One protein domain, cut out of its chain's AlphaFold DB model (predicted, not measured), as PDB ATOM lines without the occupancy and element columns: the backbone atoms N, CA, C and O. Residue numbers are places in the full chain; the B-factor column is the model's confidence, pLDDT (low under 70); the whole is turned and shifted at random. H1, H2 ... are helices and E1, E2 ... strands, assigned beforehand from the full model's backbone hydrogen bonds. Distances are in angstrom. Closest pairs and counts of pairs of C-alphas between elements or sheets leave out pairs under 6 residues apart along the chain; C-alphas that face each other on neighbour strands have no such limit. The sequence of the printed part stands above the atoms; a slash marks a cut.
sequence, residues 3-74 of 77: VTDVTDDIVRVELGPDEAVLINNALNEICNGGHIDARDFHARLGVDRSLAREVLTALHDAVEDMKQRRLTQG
ATOM      1  N   VAL A   3     338.900 214.478 261.069       96.56
ATOM      2  CA  VAL A   3     338.840 215.100 262.402       96.56
ATOM      3  C   VAL A   3     337.388 215.496 262.666       96.56
ATOM      4  O   VAL A   3     336.795 216.218 261.865       96.56
ATOM      5  N   THR A   4     336.785 214.973 263.732       97.44
ATOM      6  CA  THR A   4     335.366 215.206 264.046       97.44
ATOM      7  C   THR A   4     335.156 216.259 265.116       97.44
ATOM      8  O   THR A   4     334.122 216.923 265.102       97.44
ATOM      9  N   ASP A   5     336.119 216.430 266.018       97.56
ATOM     10  CA  ASP A   5     336.061 217.436 267.069       97.56
ATOM     11  C   ASP A   5     337.468 217.758 267.581       97.56
ATOM     12  O   ASP A   5     338.317 216.873 267.703       97.56
ATOM     13  N   VAL A   6     337.696 219.026 267.903       97.44
ATOM     14  CA  VAL A   6     338.912 219.495 268.568       97.44
ATOM     15  C   VAL A   6     338.467 220.370 269.723       97.44
ATOM     16  O   VAL A   6     337.802 221.388 269.534       97.44
ATOM     17  N   THR A   7     338.847 219.969 270.924       96.56
ATOM     18  CA  THR A   7     338.710 220.757 272.147       96.56
ATOM     19  C   THR A   7     340.103 221.097 272.651       96.56
ATOM     20  O   THR A   7     341.105 220.720 272.052       96.56
ATOM     21  N   ASP A   8     340.189 221.821 273.751       95.81
ATOM     22  CA  ASP A   8     341.447 222.063 274.437       95.81
ATOM     23  C   ASP A   8     341.943 220.838 275.226       95.81
ATOM     24  O   ASP A   8     343.107 220.804 275.594       95.81
ATOM     25  N   ASP A   9     341.130 219.804 275.461       95.12
ATOM     26  CA  ASP A   9     341.572 218.596 276.182       95.12
ATOM     27  C   ASP A   9     341.654 217.340 275.292       95.12
ATOM     28  O   ASP A   9     342.332 216.375 275.646       95.12
ATOM     29  N   ILE A  10     340.949 217.313 274.158       96.62
ATOM     30  CA  ILE A  10     340.775 216.117 273.320       96.62
ATOM     31  C   ILE A  10     340.724 216.498 271.838       96.62
ATOM     32  O   ILE A  10     339.967 217.391 271.450       96.62
ATOM     33  N   VAL A  11     341.425 215.721 271.007       97.81
ATOM     34  CA  VAL A  11     341.202 215.621 269.556       97.81
ATOM     35  C   VAL A  11     340.447 214.319 269.267       97.81
ATOM     36  O   VAL A  11     340.909 213.240 269.639       97.81
ATOM     37  N   ARG A  12     339.289 214.399 268.604       97.94
ATOM     38  CA  ARG A  12     338.526 213.234 268.133       97.94
ATOM     39  C   ARG A  12     338.703 213.069 266.629       97.94
ATOM     40  O   ARG A  12     338.487 214.007 265.860       97.94
ATOM     41  N   VAL A  13     339.060 211.857 266.216       97.25
ATOM     42  CA  VAL A  13     339.232 211.492 264.808       97.25
ATOM     43  C   VAL A  13     338.492 210.201 264.488       97.25
ATOM     44  O   VAL A  13     338.432 209.281 265.301       97.25
ATOM     45  N   GLU A  14     337.953 210.132 263.279       97.88
ATOM     46  CA  GLU A  14     337.477 208.911 262.644       97.88
ATOM     47  C   GLU A  14     338.564 208.400 261.692       97.88
ATOM     48  O   GLU A  14     339.030 209.116 260.795       97.88
ATOM     49  N   LEU A  15     338.963 207.148 261.899       97.06
ATOM     50  CA  LEU A  15     339.952 206.450 261.085       97.06
ATOM     51  C   LEU A  15     339.246 205.415 260.217       97.06
ATOM     52  O   LEU A  15     338.382 204.680 260.698       97.06
ATOM     53  N   GLY A  16     339.627 205.351 258.946       96.81
ATOM     54  CA  GLY A  16     339.356 204.191 258.120       96.81
ATOM     55  C   GLY A  16     340.362 203.071 258.413       96.81
ATOM     56  O   GLY A  16     341.276 203.236 259.231       96.81
ATOM     57  N   PRO A  17     340.199 201.912 257.754       97.06
ATOM     58  CA  PRO A  17     341.054 200.751 257.980       97.06
ATOM     59  C   PRO A  17     342.539 201.052 257.750       97.06
ATOM     60  O   PRO A  17     343.362 200.730 258.604       97.06
ATOM     61  N   ASP A  18     342.874 201.724 256.647       96.19
ATOM     62  CA  ASP A  18     344.267 201.974 256.266       96.19
ATOM     63  C   ASP A  18     344.954 202.953 257.225       96.19
ATOM     64  O   ASP A  18     346.108 202.747 257.602       96.19
ATOM     65  N   GLU A  19     344.248 203.986 257.697       96.62
ATOM     66  CA  GLU A  19     344.825 204.917 258.672       96.62
ATOM     67  C   GLU A  19     344.999 204.274 260.049       96.62
ATOM     68  O   GLU A  19     345.992 204.537 260.728       96.62
ATOM     69  N   ALA A  20     344.071 203.403 260.454       96.69
ATOM     70  CA  ALA A  20     344.201 202.639 261.689       96.69
ATOM     71  C   ALA A  20     345.401 201.677 261.635       96.69
ATOM     72  O   ALA A  20     346.186 201.626 262.584       96.69
ATOM     73  N   VAL A  21     345.582 200.963 260.515       96.19
ATOM     74  CA  VAL A  21     346.740 200.084 260.276       96.19
ATOM     75  C   VAL A  21     348.039 200.881 260.305       96.19
ATOM     76  O   VAL A  21     348.966 200.504 261.022       96.19
ATOM     77  N   LEU A  22     348.090 202.008 259.592       95.94
ATOM     78  CA  LEU A  22     349.252 202.889 259.574       95.94
ATOM     79  C   LEU A  22     349.640 203.340 260.983       95.94
ATOM     80  O   LEU A  22     350.804 203.216 261.349       95.94
ATOM     81  N   ILE A  23     348.697 203.877 261.766       95.31
ATOM     82  CA  ILE A  23     348.990 204.402 263.107       95.31
ATOM     83  C   ILE A  23     349.475 203.274 264.019       95.31
ATOM     84  O   ILE A  23     350.492 203.429 264.694       95.31
ATOM     85  N   ASN A  24     348.794 202.127 264.002       95.94
ATOM     86  CA  ASN A  24     349.196 200.962 264.785       95.94
ATOM     87  C   ASN A  24     350.620 200.509 264.436       95.94
ATOM     88  O   ASN A  24     351.455 200.335 265.323       95.94
ATOM     89  N   ASN A  25     350.908 200.352 263.146       94.69
ATOM     90  CA  ASN A  25     352.206 199.878 262.690       94.69
ATOM     91  C   ASN A  25     353.299 200.916 262.947       94.69
ATOM     92  O   ASN A  25     354.363 200.558 263.435       94.69
ATOM     93  N   ALA A  26     353.031 202.200 262.712       93.00
ATOM     94  CA  ALA A  26     353.979 203.272 262.998       93.00
ATOM     95  C   ALA A  26     354.348 203.323 264.487       93.00
ATOM     96  O   ALA A  26     355.526 203.436 264.822       93.00
ATOM     97  N   LEU A  27     353.371 203.185 265.388       93.88
ATOM     98  CA  LEU A  27     353.632 203.127 266.828       93.88
ATOM     99  C   LEU A  27     354.388 201.856 267.221       93.88
ATOM    100  O   LEU A  27     355.347 201.933 267.985       93.88
ATOM    101  N   ASN A  28     354.008 200.701 266.668       93.56
ATOM    102  CA  ASN A  28     354.737 199.455 266.893       93.56
ATOM    103  C   ASN A  28     356.204 199.576 266.463       93.56
ATOM    104  O   ASN A  28     357.096 199.102 267.158       93.56
ATOM    105  N   GLU A  29     356.458 200.250 265.347       91.44
ATOM    106  CA  GLU A  29     357.800 200.493 264.838       91.44
ATOM    107  C   GLU A  29     358.618 201.436 265.722       91.44
ATOM    108  O   GLU A  29     359.782 201.161 265.996       91.44
ATOM    109  N   ILE A  30     358.007 202.502 266.241       89.38
ATOM    110  CA  ILE A  30     358.668 203.416 267.183       89.38
ATOM    111  C   ILE A  30     359.005 202.706 268.503       89.38
ATOM    112  O   ILE A  30     360.059 202.959 269.085       89.38
ATOM    113  N   CYS A  31     358.119 201.837 268.993       92.44
ATOM    114  CA  CYS A  31     358.282 201.191 270.295       92.44
ATOM    115  C   CYS A  31     359.153 199.929 270.252       92.44
ATOM    116  O   CYS A  31     359.903 199.679 271.192       92.44
ATOM    117  N   ASN A  32     359.036 199.126 269.191       90.31
ATOM    118  CA  ASN A  32     359.598 197.771 269.116       90.31
ATOM    119  C   ASN A  32     360.509 197.557 267.898       90.31
ATOM    120  O   ASN A  32     361.203 196.542 267.819       90.31
ATOM    121  N   GLY A  33     360.468 198.463 266.921       78.19
ATOM    122  CA  GLY A  33     361.166 198.337 265.651       78.19
ATOM    123  C   GLY A  33     362.549 198.986 265.624       78.19
ATOM    124  O   GLY A  33     362.949 199.735 266.512       78.19
ATOM    125  N   GLY A  34     363.301 198.681 264.563       76.44
ATOM    126  CA  GLY A  34     364.533 199.384 264.188       76.44
ATOM    127  C   GLY A  34     364.311 200.378 263.040       76.44
ATOM    128  O   GLY A  34     363.181 200.637 262.634       76.44
ATOM    129  N   HIS A  35     365.398 200.902 262.464       76.38
ATOM    130  CA  HIS A  35     365.356 201.852 261.343       76.38
ATOM    131  C   HIS A  35     364.489 201.343 260.171       76.38
ATOM    132  O   HIS A  35     364.702 200.237 259.677       76.38
ATOM    133  N   ILE A  36     363.517 202.146 259.723       77.50
ATOM    134  CA  ILE A  36     362.725 201.866 258.516       77.50
ATOM    135  C   ILE A  36     363.466 202.471 257.329       77.50
ATOM    136  O   ILE A  36     363.534 203.696 257.192       77.50
ATOM    137  N   ASP A  37     364.012 201.621 256.465       79.56
ATOM    138  CA  ASP A  37     364.570 202.092 255.208       79.56
ATOM    139  C   ASP A  37     363.450 202.514 254.232       79.56
ATOM    140  O   ASP A  37     362.256 202.266 254.428       79.56
ATOM    141  N   ALA A  38     363.819 203.199 253.150       73.06
ATOM    142  CA  ALA A  38     362.823 203.669 252.196       73.06
ATOM    143  C   ALA A  38     362.128 202.561 251.393       73.06
ATOM    144  O   ALA A  38     361.047 202.813 250.860       73.06
ATOM    145  N   ARG A  39     362.743 201.384 251.283       79.44
ATOM    146  CA  ARG A  39     362.259 200.247 250.493       79.44
ATOM    147  C   ARG A  39     361.263 199.402 251.287       79.44
ATOM    148  O   ARG A  39     360.320 198.879 250.705       79.44
ATOM    149  N   ASP A  40     361.409 199.378 252.605       84.56
ATOM    150  CA  ASP A  40     360.602 198.606 253.541       84.56
ATOM    151  C   ASP A  40     359.395 199.388 254.063       84.56
ATOM    152  O   ASP A  40     358.541 198.819 254.737       84.56
ATOM    153  N   PHE A  41     359.280 200.685 253.750       87.00
ATOM    154  CA  PHE A  41     358.223 201.549 254.284       87.00
ATOM    155  C   PHE A  41     356.822 200.953 254.098       87.00
ATOM    156  O   PHE A  41     356.090 200.797 255.071       87.00
ATOM    157  N   HIS A  42     356.467 200.578 252.866       87.31
ATOM    158  CA  HIS A  42     355.156 199.993 252.582       87.31
ATOM    159  C   HIS A  42     354.987 198.632 253.270       87.31
ATOM    160  O   HIS A  42     353.931 198.344 253.822       87.31
ATOM    161  N   ALA A  43     356.031 197.797 253.280       85.56
ATOM    162  CA  ALA A  43     355.981 196.474 253.898       85.56
ATOM    163  C   ALA A  43     355.790 196.540 255.424       85.56
ATOM    164  O   ALA A  43     355.093 195.702 255.989       85.56
ATOM    165  N   ARG A  44     356.389 197.536 256.086       86.94
ATOM    166  CA  ARG A  44     356.341 197.683 257.548       86.94
ATOM    167  C   ARG A  44     355.140 198.483 258.027       86.94
ATOM    168  O   ARG A  44     354.560 198.148 259.052       86.94
ATOM    169  N   LEU A  45     354.751 199.529 257.298       91.00
ATOM    170  CA  LEU A  45     353.643 200.400 257.698       91.00
ATOM    171  C   LEU A  45     352.306 200.004 257.073       91.00
ATOM    172  O   LEU A  45     351.265 200.410 257.581       91.00
ATOM    173  N   GLY A  46     352.317 199.161 256.041       90.25
ATOM    174  CA  GLY A  46     351.114 198.627 255.403       90.25
ATOM    175  C   GLY A  46     350.411 199.604 254.462       90.25
ATOM    176  O   GLY A  46     349.336 199.281 253.970       90.25
ATOM    177  N   VAL A  47     350.997 200.780 254.216       92.81
ATOM    178  CA  VAL A  47     350.437 201.822 253.347       92.81
ATOM    179  C   VAL A  47     351.523 202.578 252.583       92.81
ATOM    180  O   VAL A  47     352.705 202.563 252.945       92.81
ATOM    181  N   ASP A  48     351.108 203.315 251.555       92.50
ATOM    182  CA  ASP A  48     351.972 204.239 250.828       92.50
ATOM    183  C   ASP A  48     352.364 205.476 251.648       92.50
ATOM    184  O   ASP A  48     351.632 205.982 252.503       92.50
ATOM    185  N   ARG A  49     353.532 206.041 251.315       91.94
ATOM    186  CA  ARG A  49     354.047 207.270 251.941       91.94
ATOM    187  C   ARG A  49     353.141 208.482 251.760       91.94
ATOM    188  O   ARG A  49     353.145 209.357 252.622       91.94
ATOM    189  N   SER A  50     352.422 208.570 250.643       93.81
ATOM    190  CA  SER A  50     351.476 209.661 250.388       93.81
ATOM    191  C   SER A  50     350.366 209.663 251.432       93.81
ATOM    192  O   SER A  50     350.203 210.673 252.113       93.81
ATOM    193  N   LEU A  51     349.711 208.515 251.642       94.06
ATOM    194  CA  LEU A  51     348.682 208.355 252.667       94.06
ATOM    195  C   LEU A  51     349.246 208.651 254.059       94.06
ATOM    196  O   LEU A  51     348.655 209.412 254.819       94.06
ATOM    197  N   ALA A  52     350.435 208.128 254.376       94.94
ATOM    198  CA  ALA A  52     351.063 208.409 255.663       94.94
ATOM    199  C   ALA A  52     351.314 209.903 255.898       94.94
ATOM    200  O   ALA A  52     351.110 210.403 257.006       94.94
ATOM    201  N   ARG A  53     351.713 210.631 254.851       95.69
ATOM    202  CA  ARG A  53     351.909 212.078 254.924       95.69
ATOM    203  C   ARG A  53     350.590 212.825 255.092       95.69
ATOM    204  O   ARG A  53     350.537 213.741 255.902       95.69
ATOM    205  N   GLU A  54     349.546 212.434 254.371       96.44
ATOM    206  CA  GLU A  54     348.212 213.032 254.498       96.44
ATOM    207  C   GLU A  54     347.655 212.872 255.919       96.44
ATOM    208  O   GLU A  54     347.205 213.847 256.522       96.44
ATOM    209  N   VAL A  55     347.763 211.666 256.490       96.81
ATOM    210  CA  VAL A  55     347.346 211.382 257.873       96.81
ATOM    211  C   VAL A  55     348.161 212.192 258.875       96.81
ATOM    212  O   VAL A  55     347.584 212.811 259.770       96.81
ATOM    213  N   LEU A  56     349.489 212.231 258.717       96.44
ATOM    214  CA  LEU A  56     350.366 212.996 259.603       96.44
ATOM    215  C   LEU A  56     350.028 214.489 259.583       96.44
ATOM    216  O   LEU A  56     349.934 215.094 260.646       96.44
ATOM    217  N   THR A  57     349.833 215.077 258.400       97.25
ATOM    218  CA  THR A  57     349.474 216.494 258.267       97.25
ATOM    219  C   THR A  57     348.154 216.792 258.971       97.25
ATOM    220  O   THR A  57     348.103 217.685 259.809       97.25
ATOM    221  N   ALA A  58     347.112 216.001 258.722       96.38
ATOM    222  CA  ALA A  58     345.811 216.253 259.332       96.38
ATOM    223  C   ALA A  58     345.801 216.038 260.863       96.38
ATOM    224  O   ALA A  58     345.102 216.762 261.571       96.38
ATOM    225  N   LEU A  59     346.590 215.095 261.396       97.31
ATOM    226  CA  LEU A  59     346.787 214.965 262.848       97.31
ATOM    227  C   LEU A  59     347.582 216.142 263.420       97.31
ATOM    228  O   LEU A  59     347.229 216.651 264.482       97.31
ATOM    229  N   HIS A  60     348.637 216.582 262.731       97.25
ATOM    230  CA  HIS A  60     349.461 217.710 263.160       97.25
ATOM    231  C   HIS A  60     348.638 218.995 263.277       97.25
ATOM    232  O   HIS A  60     348.680 219.651 264.317       97.25
ATOM    233  N   ASP A  61     347.830 219.302 262.263       97.94
ATOM    234  CA  ASP A  61     346.986 220.497 262.253       97.94
ATOM    235  C   ASP A  61     345.979 220.485 263.417       97.94
ATOM    236  O   ASP A  61     345.790 221.496 264.094       97.94
ATOM    237  N   ALA A  62     345.376 219.327 263.714       97.88
ATOM    238  CA  ALA A  62     344.452 219.181 264.840       97.88
ATOM    239  C   ALA A  62     345.144 219.341 266.208       97.88
ATOM    240  O   ALA A  62     344.572 219.916 267.137       97.88
ATOM    241  N   VAL A  63     346.380 218.849 266.337       97.69
ATOM    242  CA  VAL A  63     347.201 218.992 267.549       97.69
ATOM    243  C   VAL A  63     347.598 220.452 267.771       97.69
ATOM    244  O   VAL A  63     347.507 220.931 268.902       97.69
ATOM    245  N   GLU A  64     347.987 221.181 266.722       97.75
ATOM    246  CA  GLU A  64     348.309 222.608 266.843       97.75
ATOM    247  C   GLU A  64     347.063 223.462 267.143       97.75
ATOM    248  O   GLU A  64     347.152 224.383 267.958       97.75
ATOM    249  N   ASP A  65     345.885 223.128 266.598       97.44
ATOM    250  CA  ASP A  65     344.620 223.773 266.996       97.44
ATOM    251  C   ASP A  65     344.317 223.534 268.489       97.44
ATOM    252  O   ASP A  65     344.102 224.486 269.246       97.44
ATOM    253  N   MET A  66     344.401 222.285 268.967       97.81
ATOM    254  CA  MET A  66     344.228 221.972 270.395       97.81
ATOM    255  C   MET A  66     345.203 222.771 271.267       97.81
ATOM    256  O   MET A  66     344.804 223.372 272.267       97.81
ATOM    257  N   LYS A  67     346.480 222.819 270.881       97.38
ATOM    258  CA  LYS A  67     347.521 223.566 271.592       97.38
ATOM    259  C   LYS A  67     347.193 225.047 271.687       97.38
ATOM    260  O   LYS A  67     347.284 225.622 272.772       97.38
ATOM    261  N   GLN A  68     346.761 225.658 270.588       96.75
ATOM    262  CA  GLN A  68     346.376 227.063 270.579       96.75
ATOM    263  C   GLN A  68     345.185 227.322 271.511       96.75
ATOM    264  O   GLN A  68     345.217 228.276 272.291       96.75
ATOM    265  N   ARG A  69     344.172 226.446 271.503       96.31
ATOM    266  CA  ARG A  69     343.013 226.544 272.406       96.31
ATOM    267  C   ARG A  69     343.412 226.415 273.875       96.31
ATOM    268  O   ARG A  69     342.937 227.208 274.688       96.31
ATOM    269  N   ARG A  70     344.314 225.486 274.217       97.19
ATOM    270  CA  ARG A  70     344.853 225.340 275.585       97.19
ATOM    271  C   ARG A  70     345.536 226.617 276.055       97.19
ATOM    272  O   ARG A  70     345.209 227.126 277.126       97.19
ATOM    273  N   LEU A  71     346.425 227.165 275.229       95.75
ATOM    274  CA  LEU A  71     347.165 228.385 275.550       95.75
ATOM    275  C   LEU A  71     346.230 229.585 275.747       95.75
ATOM    276  O   LEU A  71     346.399 230.337 276.705       95.75
ATOM    277  N   THR A  72     345.204 229.743 274.904       95.12
ATOM    278  CA  THR A  72     344.207 230.819 275.048       95.12
ATOM    279  C   THR A  72     343.384 230.696 276.335       95.12
ATOM    280  O   THR A  72     342.952 231.707 276.881       95.12
ATOM    281  N   GLN A  73     343.207 229.482 276.859       93.69
ATOM    282  CA  GLN A  73     342.534 229.237 278.138       93.69
ATOM    283  C   GLN A  73     343.481 229.274 279.352       93.69
ATOM    284  O   GLN A  73     343.054 228.999 280.473       93.69
ATOM    285  N   GLY A  74     344.766 229.593 279.159       94.25
ATOM    286  CA  GLY A  74     345.766 229.585 280.229       94.25
ATOM    287  C   GLY A  74     346.111 228.183 280.747       94.25
ATOM    288  O   GLY A  74     346.663 228.056 281.841       94.25
TER     289      GLY A  74
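What this domain is: This is residues 3 to 74 of the 77 residues of an uncharacterized protein of Actinomadura sp. 7K507 (UniProt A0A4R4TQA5). One long helix, H3, makes the long axis of this domain; a small two-stranded hairpin, E1 and E2, packs beside its residues 58 to 69, and H1 meets it near the beginnings of both helices, roughly as an L. The short H2 packs on H1 at the end of the domain away from the hairpin. The printed part has 72 residues, with two named strands and three named helices in the order E1 E2 H1 H2 H3; the sheet, order E1 - E2, is antiparallel and the class is mostly helix. The whole is loose, with a radius of gyration of the C-alphas of 14.4 A, and elongated, spanning 44 by 23 by 17 A.

How they stand to each other: Start at E1, residues 3 to 6, and E2, residues 11 to 14: they form an antiparallel hairpin at 168 degrees, where you find N 4 and O 12 at 2.9 A and N 12 and O 5 at 2.8 A. Next look at H1, residues 17 to 32, and H2, residues 41 to 45, which touch; their closest C-alphas, of Asn 25 and Leu 45, are 5.2 A apart. H3, residues 49 to 72, touches H1 with its residues 51 to 55 alone, about perpendicular at 80 degrees; the closest C-alphas, of Glu 19 and Val 55, are 7.0 A apart. The closest C-alphas of E1 and H3, those of Val 6 and Met 66, are 6.1 A apart. E1 and H1 are apart. In H1, H2 and H3 every O i to N i+4 pair is within hydrogen-bond range.

Where its parts are: Find C-alpha 3 at (338.840, 215.100, 262.402), where E1 begins. H1 runs 21.8 A from C-alpha 17 at (341.054, 200.751, 257.980). H3 runs 34.4 A to C-alpha 72 at (344.207, 230.819, 275.048).

The domain as a whole: The C-alphas farthest apart, of Arg 39 and Gly 74, are 44.9 A apart. The printed part has no cut and no long link. Mean pLDDT of the printed part is 93.1, and no printed residue is under 70.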